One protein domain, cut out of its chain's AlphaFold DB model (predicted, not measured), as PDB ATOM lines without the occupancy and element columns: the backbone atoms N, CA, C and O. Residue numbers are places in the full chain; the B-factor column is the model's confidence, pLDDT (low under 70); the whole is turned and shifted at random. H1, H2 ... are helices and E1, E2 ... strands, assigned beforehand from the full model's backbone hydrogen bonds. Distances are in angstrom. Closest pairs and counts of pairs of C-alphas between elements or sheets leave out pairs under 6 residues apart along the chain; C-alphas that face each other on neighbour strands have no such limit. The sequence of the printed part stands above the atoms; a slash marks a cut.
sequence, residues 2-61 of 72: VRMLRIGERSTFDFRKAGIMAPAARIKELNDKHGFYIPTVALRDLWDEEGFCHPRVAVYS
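AT A GLANCE: This is residues 2 to 61 of the 72 residues of an uncharacterized protein of Polaromonas sp. C04 (UniProt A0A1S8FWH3). A two-stranded hairpin, E1 and E2, reaches along one half of an elongated body, and helix H3 takes the opposite end. The short helix H2 packs on E2 with its first residues, Thr 12 lying closest to Ala 58, and also meets the first residues of H3, while the one-turn helix H1 lies off to the side, with Leu 5 nearest to Tyr 60, the last residue of E2. The printed part has 60 residues with three named helices and then two named strands, in the order H1, H2, H3, E1, E2; the sheet E1 - E2 is antiparallel and the class is mixed, helices and strands. It is compact, with a radius of gyration of the C-alphas of 11.8 A, and spans 38 by 21 by 21 A.

IN THESE COORDINATES: H1 is residues 2 to 5, 5.1 A long, starting at C-alpha 2 (-20.183, -35.336, -73.839). H2 is residues 12 to 17, 8.8 A. H3, residues 23 to 34, measures 15.2 A. E1, residues 40 to 47, and E2, residues 53 to 60, each measure 19.1 A; C-alpha 60 is at (-24.559, -26.490, -70.315).

HOW THE PARTS SIT: E1 and E2 form a hairpin, antiparallel at 153 degrees, with N 44 and O 57 2.9 A apart and N 54 and O 46 2.8 A apart, both within hydrogen-bond range. E2 bends by 61 degrees at residue 56. Residues 10 to 11 pair, antiparallel, with residues 59 to 60 of E2. The closest C-alphas of H2 and E2, those of Thr 12 and Ala 58, are 5.8 A apart. H3 touches H2 with residues 23 to 24 alone, closest at the C-alphas of Thr 12 and Pro 23, 5.9 A; their lines are only just about perpendicular, at 72 degrees. H3 and E2 are near each other. H1 is apart from H3 and E1. In H2 and H3 every O i to N i+4 pair is within hydrogen-bond range; H1 is too short for one.

THE WHOLE: The C-alphas of Gly 35 and Glu 50, the two farthest apart, are 38.0 A apart. The printed part has no cut and no long link. Its mean pLDDT is 96.8, and no printed residue is under 70.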
ATOM      1  N   VAL A   2     -20.428 -35.918 -72.494       95.31
ATOM      2  CA  VAL A   2     -20.183 -35.336 -73.839       95.31
ATOM      3  C   VAL A   2     -21.186 -35.818 -74.893       95.31
ATOM      4  O   VAL A   2     -21.806 -35.002 -75.560       95.31
ATOM      5  N   ARG A   3     -21.458 -37.131 -74.969       95.88
ATOM      6  CA  ARG A   3     -22.481 -37.682 -75.882       95.88
ATOM      7  C   ARG A   3     -23.863 -37.033 -75.731       95.88
ATOM      8  O   ARG A   3     -24.544 -36.853 -76.724       95.88
ATOM      9  N   MET A   4     -24.277 -36.678 -74.511       97.38
ATOM     10  CA  MET A   4     -25.571 -36.025 -74.276       97.38
ATOM     11  C   MET A   4     -25.563 -34.561 -74.715       97.38
ATOM     12  O   MET A   4     -26.597 -34.076 -75.166       97.38
ATOM     13  N   LEU A   5     -24.416 -33.886 -74.571       97.56
ATOM     14  CA  LEU A   5     -24.221 -32.490 -74.970       97.56
ATOM     15  C   LEU A   5     -24.127 -32.322 -76.489       97.56
ATOM     16  O   LEU A   5     -24.592 -31.320 -77.015       97.56
ATOM     17  N   ARG A   6     -23.608 -33.328 -77.205       96.50
ATOM     18  CA  ARG A   6     -23.637 -33.367 -78.679       96.50
ATOM     19  C   ARG A   6     -25.059 -33.414 -79.253       96.50
ATOM     20  O   ARG A   6     -25.255 -33.087 -80.413       96.50
ATOM     21  N   ILE A   7     -26.043 -33.839 -78.456       95.69
ATOM     22  CA  ILE A   7     -27.459 -33.912 -78.857       95.69
ATOM     23  C   ILE A   7     -28.201 -32.610 -78.490       95.69
ATOM     24  O   ILE A   7     -29.318 -32.388 -78.947       95.69
ATOM     25  N   GLY A   8     -27.607 -31.746 -77.664       96.75
ATOM     26  CA  GLY A   8     -28.181 -30.462 -77.267       96.75
ATOM     27  C   GLY A   8     -27.856 -30.076 -75.826       96.75
ATOM     28  O   GLY A   8     -27.129 -30.774 -75.118       96.75
ATOM     29  N   GLU A   9     -28.435 -28.961 -75.387       98.06
ATOM     30  CA  GLU A   9     -28.261 -28.428 -74.035       98.06
ATOM     31  C   GLU A   9     -28.682 -29.435 -72.958       98.06
ATOM     32  O   GLU A   9     -29.702 -30.122 -73.082       98.06
ATOM     33  N   ARG A  10     -27.917 -29.500 -71.863       98.25
ATOM     34  CA  ARG A  10     -28.220 -30.374 -70.721       98.25
ATOM     35  C   ARG A  10     -28.022 -29.656 -69.405       98.25
ATOM     36  O   ARG A  10     -27.017 -28.982 -69.191       98.25
ATOM     37  N   SER A  11     -28.973 -29.834 -68.503       97.88
ATOM     38  CA  SER A  11     -28.888 -29.331 -67.140       97.88
ATOM     39  C   SER A  11     -28.105 -30.275 -66.226       97.88
ATOM     40  O   SER A  11     -27.907 -31.459 -66.505       97.88
ATOM     41  N   THR A  12     -27.717 -29.761 -65.059       97.12
ATOM     42  CA  THR A  12     -27.190 -30.592 -63.961       97.12
ATOM     43  C   THR A  12     -28.163 -31.721 -63.588       97.12
ATOM     44  O   THR A  12     -27.722 -32.810 -63.222       97.12
ATOM     45  N   PHE A  13     -29.473 -31.487 -63.711       95.50
ATOM     46  CA  PHE A  13     -30.509 -32.484 -63.443       95.50
ATOM     47  C   PHE A  13     -30.533 -33.596 -64.490       95.50
ATOM     48  O   PHE A  13     -30.553 -34.765 -64.114       95.50
ATOM     49  N   ASP A  14     -30.440 -33.258 -65.778       96.50
ATOM     50  CA  ASP A  14     -30.369 -34.253 -66.859       96.50
ATOM     51  C   ASP A  14     -29.181 -35.199 -66.663       96.50
ATOM     52  O   ASP A  14     -29.299 -36.415 -66.816       96.50
ATOM     53  N   PHE A  15     -28.030 -34.653 -66.263       97.50
ATOM     54  CA  PHE A  15     -26.845 -35.457 -65.987       97.50
ATOM     55  C   PHE A  15     -27.015 -36.373 -64.776       97.50
ATOM     56  O   PHE A  15     -26.634 -37.540 -64.856       97.50
ATOM     57  N   ARG A  16     -27.614 -35.883 -63.682       95.38
ATOM     58  CA  ARG A  16     -27.906 -36.717 -62.506       95.38
ATOM     59  C   ARG A  16     -28.898 -37.833 -62.838       95.38
ATOM     60  O   ARG A  16     -28.652 -38.970 -62.452       95.38
ATOM     61  N   LYS A  17     -29.951 -37.542 -63.613       94.62
ATOM     62  CA  LYS A  17     -30.909 -38.550 -64.106       94.62
ATOM     63  C   LYS A  17     -30.234 -39.615 -64.976       94.62
ATOM     64  O   LYS A  17     -30.610 -40.778 -64.918       94.62
ATOM     65  N   ALA A  18     -29.191 -39.245 -65.720       96.38
ATOM     66  CA  ALA A  18     -28.358 -40.178 -66.482       96.38
ATOM     67  C   ALA A  18     -27.269 -40.890 -65.644       96.38
ATOM     68  O   ALA A  18     -26.358 -41.492 -66.212       96.38
ATOM     69  N   GLY A  19     -27.315 -40.799 -64.309       96.75
ATOM     70  CA  GLY A  19     -26.367 -41.454 -63.398       96.75
ATOM     71  C   GLY A  19     -25.011 -40.752 -63.260       96.75
ATOM     72  O   GLY A  19     -24.079 -41.311 -62.681       96.75
ATOM     73  N   ILE A  20     -24.858 -39.532 -63.783       96.50
ATOM     74  CA  ILE A  20     -23.599 -38.786 -63.715       96.50
ATOM     75  C   ILE A  20     -23.559 -37.958 -62.434       96.50
ATOM     76  O   ILE A  20     -24.221 -36.925 -62.298       96.50
ATOM     77  N   MET A  21     -22.718 -38.397 -61.505       95.19
ATOM     78  CA  MET A  21     -22.478 -37.704 -60.243       95.19
ATOM     79  C   MET A  21     -21.504 -36.531 -60.421       95.19
ATOM     80  O   MET A  21     -20.589 -36.576 -61.243       95.19
ATOM     81  N   ALA A  22     -21.711 -35.475 -59.628       96.12
ATOM     82  CA  ALA A  22     -20.951 -34.220 -59.666       96.12
ATOM     83  C   ALA A  22     -20.757 -33.602 -61.080       96.12
ATOM     84  O   ALA A  22     -19.616 -33.366 -61.490       96.12
ATOM     85  N   PRO A  23     -21.837 -33.276 -61.828       97.38
ATOM     86  CA  PRO A  23     -21.724 -32.774 -63.203       97.38
ATOM     87  C   PRO A  23     -20.825 -31.545 -63.363       97.38
ATOM     88  O   PRO A  23     -20.008 -31.512 -64.272       97.38
ATOM     89  N   ALA A  24     -20.911 -30.571 -62.452       97.62
ATOM     90  CA  ALA A  24     -20.101 -29.353 -62.516       97.62
ATOM     91  C   ALA A  24     -18.588 -29.641 -62.459       97.62
ATOM     92  O   ALA A  24     -17.819 -29.070 -63.228       97.62
ATOM     93  N   ALA A  25     -18.160 -30.573 -61.599       98.12
ATOM     94  CA  ALA A  25     -16.757 -30.977 -61.510       98.12
ATOM     95  C   ALA A  25     -16.294 -31.691 -62.789       98.12
ATOM     96  O   ALA A  25     -15.181 -31.460 -63.254       98.12
ATOM     97  N   ARG A  26     -17.164 -32.513 -63.390       97.88
ATOM     98  CA  ARG A  26     -16.882 -33.195 -64.662       97.88
ATOM     99  C   ARG A  26     -16.792 -32.226 -65.837       97.88
ATOM    100  O   ARG A  26     -15.882 -32.362 -66.644       97.88
ATOM    101  N   ILE A  27     -17.673 -31.229 -65.907       98.25
ATOM    102  CA  ILE A  27     -17.590 -30.153 -66.904       98.25
ATOM    103  C   ILE A  27     -16.289 -29.366 -66.746       98.25
ATOM    104  O   ILE A  27     -15.586 -29.153 -67.731       98.25
ATOM    105  N   LYS A  28     -15.926 -28.996 -65.511       98.25
ATOM    106  CA  LYS A  28     -14.655 -28.320 -65.232       98.25
ATOM    107  C   LYS A  28     -13.459 -29.155 -65.685       98.25
ATOM    108  O   LYS A  28     -12.574 -28.630 -66.338       98.25
ATOM    109  N   GLU A  29     -13.445 -30.449 -65.378       98.06
ATOM    110  CA  GLU A  29     -12.386 -31.361 -65.820       98.06
ATOM    111  C   GLU A  29     -12.291 -31.451 -67.351       98.06
ATOM    112  O   GLU A  29     -11.190 -31.382 -67.893       98.06
ATOM    113  N   LEU A  30     -13.426 -31.560 -68.051       97.50
ATOM    114  CA  LEU A  30     -13.465 -31.584 -69.516       97.50
ATOM    115  C   LEU A  30     -12.898 -30.298 -70.127       97.50
ATOM    116  O   LEU A  30     -12.085 -30.377 -71.049       97.50
ATOM    117  N   ASN A  31     -13.276 -29.138 -69.590       97.94
ATOM    118  CA  ASN A  31     -12.764 -27.854 -70.063       97.94
ATOM    119  C   ASN A  31     -11.269 -27.693 -69.745       97.94
ATOM    120  O   ASN A  31     -10.466 -27.429 -70.636       97.94
ATOM    121  N   ASP A  32     -10.877 -27.906 -68.488       97.94
ATOM    122  CA  ASP A  32      -9.529 -27.587 -68.008       97.94
ATOM    123  C   ASP A  32      -8.463 -28.577 -68.500       97.94
ATOM    124  O   ASP A  32      -7.311 -28.192 -68.691       97.94
ATOM    125  N   LYS A  33      -8.809 -29.866 -68.641       97.56
ATOM    126  CA  LYS A  33      -7.825 -30.935 -68.902       97.56
ATOM    127  C   LYS A  33      -7.960 -31.593 -70.263       97.56
ATOM    128  O   LYS A  33      -6.997 -32.188 -70.737       97.56
ATOM    129  N   HIS A  34      -9.147 -31.548 -70.860       95.69
ATOM    130  CA  HIS A  34      -9.435 -32.296 -72.081       95.69
ATOM    131  C   HIS A  34      -9.710 -31.399 -73.291       95.69
ATOM    132  O   HIS A  34      -9.975 -31.926 -74.362       95.69
ATOM    133  N   GLY A  35      -9.610 -30.074 -73.146       96.12
ATOM    134  CA  GLY A  35      -9.696 -29.137 -74.269       96.12
ATOM    135  C   GLY A  35     -11.103 -28.961 -74.836       96.12
ATOM    136  O   GLY A  35     -11.242 -28.523 -75.971       96.12
ATOM    137  N   PHE A  36     -12.142 -29.313 -74.079       97.75
ATOM    138  CA  PHE A  36     -13.515 -28.999 -74.466       97.75
ATOM    139  C   PHE A  36     -13.842 -27.530 -74.164       97.75
ATOM    140  O   PHE A  36     -13.267 -26.929 -73.256       97.75
ATOM    141  N   TYR A  37     -14.829 -26.973 -74.867       97.88
ATOM    142  CA  TYR A  37     -15.471 -25.718 -74.488       97.88
ATOM    143  C   TYR A  37     -16.958 -25.949 -74.219       97.88
ATOM    144  O   TYR A  37     -17.792 -26.025 -75.125       97.88
ATOM    145  N   ILE A  38     -17.282 -26.088 -72.932       98.56
ATOM    146  CA  ILE A  38     -18.634 -26.336 -72.432       98.56
ATOM    147  C   ILE A  38     -18.997 -25.253 -71.401       98.56
ATOM    148  O   ILE A  38     -18.775 -25.448 -70.197       98.56
ATOM    149  N   PRO A  39     -19.509 -24.087 -71.834       98.38
ATOM    150  CA  PRO A  39     -19.974 -23.044 -70.927       98.38
ATOM    151  C   PRO A  39     -21.327 -23.387 -70.286       98.38
ATOM    152  O   PRO A  39     -22.139 -24.144 -70.828       98.38
ATOM    153  N   THR A  40     -21.602 -22.757 -69.144       98.56
ATOM    154  CA  THR A  40     -22.969 -22.621 -68.629       98.56
ATOM    155  C   THR A  40     -23.686 -21.565 -69.467       98.56
ATOM    156  O   THR A  40     -23.344 -20.387 -69.389       98.56
ATOM    157  N   VAL A  41     -24.669 -21.975 -70.263       98.31
ATOM    158  CA  VAL A  41     -25.408 -21.088 -71.179       98.31
ATOM    159  C   VAL A  41     -26.662 -20.487 -70.546       98.31
ATOM    160  O   VAL A  41     -27.150 -19.457 -70.997       98.31
ATOM    161  N   ALA A  42     -27.181 -21.107 -69.483       98.25
ATOM    162  CA  ALA A  42     -28.318 -20.587 -68.733       98.25
ATOM    163  C   ALA A  42     -28.339 -21.104 -67.289       98.25
ATOM    164  O   ALA A  42     -27.740 -22.129 -66.955       98.25
ATOM    165  N   LEU A  43     -29.101 -20.405 -66.450       98.44
ATOM    166  CA  LEU A  43     -29.559 -20.881 -65.149       98.44
ATOM    167  C   LEU A  43     -31.082 -20.984 -65.220       98.44
ATOM    168  O   LEU A  43     -31.736 -20.001 -65.569       98.44
ATOM    169  N   ARG A  44     -31.638 -22.162 -64.938       97.69
ATOM    170  CA  ARG A  44     -33.086 -22.406 -64.995       97.69
ATOM    171  C   ARG A  44     -33.576 -22.963 -63.668       97.69
ATOM    172  O   ARG A  44     -32.906 -23.799 -63.069       97.69
ATOM    173  N   ASP A  45     -34.746 -22.518 -63.237       97.88
ATOM    174  CA  ASP A  45     -35.445 -23.131 -62.112       97.88
ATOM    175  C   ASP A  45     -36.130 -24.401 -62.625       97.88
ATOM    176  O   ASP A  45     -36.868 -24.357 -63.612       97.88
ATOM    177  N   LEU A  46     -35.830 -25.545 -62.009       95.06
ATOM    178  CA  LEU A  46     -36.355 -26.845 -62.421       95.06
ATOM    179  C   LEU A  46     -37.188 -27.446 -61.301       95.06
ATOM    180  O   LEU A  46     -36.767 -27.461 -60.151       95.06
ATOM    181  N   TRP A  47     -38.342 -27.984 -61.662       94.50
ATOM    182  CA  TRP A  47     -39.240 -28.654 -60.733       94.50
ATOM    183  C   TRP A  47     -39.076 -30.162 -60.887       94.50
ATOM    184  O   TRP A  47     -38.962 -30.662 -62.012       94.50
ATOM    185  N   ASP A  48     -39.011 -30.877 -59.771       90.12
ATOM    186  CA  ASP A  48     -39.069 -32.338 -59.782       90.12
ATOM    187  C   ASP A  48     -40.514 -32.859 -59.735       90.12
ATOM    188  O   ASP A  48     -41.483 -32.100 -59.763       90.12
ATOM    189  N   GLU A  49     -40.650 -34.184 -59.728       91.62
ATOM    190  CA  GLU A  49     -41.938 -34.884 -59.761       91.62
ATOM    191  C   GLU A  49     -42.730 -34.728 -58.451       91.62
ATOM    192  O   GLU A  49     -43.944 -34.912 -58.449       91.62
ATOM    193  N   GLU A  50     -42.066 -34.337 -57.359       94.56
ATOM    194  CA  GLU A  50     -42.679 -34.054 -56.056       94.56
ATOM    195  C   GLU A  50     -43.109 -32.580 -55.936       94.56
ATOM    196  O   GLU A  50     -43.698 -32.172 -54.933       94.56
ATOM    197  N   GLY A  51     -42.849 -31.772 -56.969       94.56
ATOM    198  CA  GLY A  51     -43.165 -30.349 -56.985       94.56
ATOM    199  C   GLY A  51     -42.175 -29.502 -56.188       94.56
ATOM    200  O   GLY A  51     -42.500 -28.367 -55.841       94.56
ATOM    201  N   PHE A  52     -40.972 -30.003 -55.898       95.19
ATOM    202  CA  PHE A  52     -39.929 -29.188 -55.287       95.19
ATOM    203  C   PHE A  52     -39.158 -28.410 -56.363       95.19
ATOM    204  O   PHE A  52     -38.711 -28.956 -57.377       95.19
ATOM    205  N   CYS A  53     -39.004 -27.104 -56.136       96.12
ATOM    206  CA  CYS A  53     -38.264 -26.217 -57.026       96.12
ATOM    207  C   CYS A  53     -36.774 -26.222 -56.681       96.12
ATOM    208  O   CYS A  53     -36.365 -25.841 -55.584       96.12
ATOM    209  N   HIS A  54     -35.954 -26.582 -57.661       95.31
ATOM    210  CA  HIS A  54     -34.506 -26.451 -57.636       95.31
ATOM    211  C   HIS A  54     -34.126 -25.165 -58.375       95.31
ATOM    212  O   HIS A  54     -34.148 -25.144 -59.611       95.31
ATOM    213  N   PRO A  55     -33.794 -24.077 -57.661       97.25
ATOM    214  CA  PRO A  55     -33.517 -22.804 -58.299       97.25
ATOM    215  C   PRO A  55     -32.147 -22.796 -58.979       97.25
ATOM    216  O   PRO A  55     -31.185 -23.411 -58.504       97.25
ATOM    217  N   ARG A  56     -32.039 -22.017 -60.059       97.12
ATOM    218  CA  ARG A  56     -30.778 -21.671 -60.737       97.12
ATOM    219  C   ARG A  56     -29.923 -22.888 -61.112       97.12
ATOM    220  O   ARG A  56     -28.695 -22.857 -61.002       97.12
ATOM    221  N   VAL A  57     -30.554 -23.958 -61.588       98.00
ATOM    222  CA  VAL A  57     -29.845 -25.129 -62.100       98.00
ATOM    223  C   VAL A  57     -29.067 -24.741 -63.354       98.00
ATOM    224  O   VAL A  57     -29.626 -24.221 -64.319       98.00
ATOM    225  N   ALA A  58     -27.766 -25.029 -63.350       98.44
ATOM    226  CA  ALA A  58     -26.902 -24.784 -64.495       98.44
ATOM    227  C   ALA A  58     -27.284 -25.660 -65.694       98.44
ATOM    228  O   ALA A  58     -27.423 -26.883 -65.552       98.44
ATOM    229  N   VAL A  59     -27.404 -25.010 -66.853       98.50
ATOM    230  CA  VAL A  59     -27.590 -25.600 -68.181       98.50
ATOM    231  C   VAL A  59     -26.322 -25.381 -68.992       98.50
ATOM    232  O   VAL A  59     -25.825 -24.261 -69.084       98.50
ATOM    233  N   TYR A  60     -25.815 -26.454 -69.582       98.62
ATOM    234  CA  TYR A  60     -24.559 -26.490 -70.315       98.62
ATOM    235  C   TYR A  60     -24.812 -26.795 -71.789       98.62
ATOM    236  O   TYR A  60     -25.723 -27.564 -72.111       98.62
ATOM    237  N   SER A  61     -23.975 -26.245 -72.666       98.38
ATOM    238  CA  SER A  61     -23.969 -26.556 -74.099       98.38
ATOM    239  C   SER A  61     -22.550 -26.858 -74.563       98.38
ATOM    240  O   SER A  61     -21.614 -26.213 -74.097       98.38
TER     241      SER A  61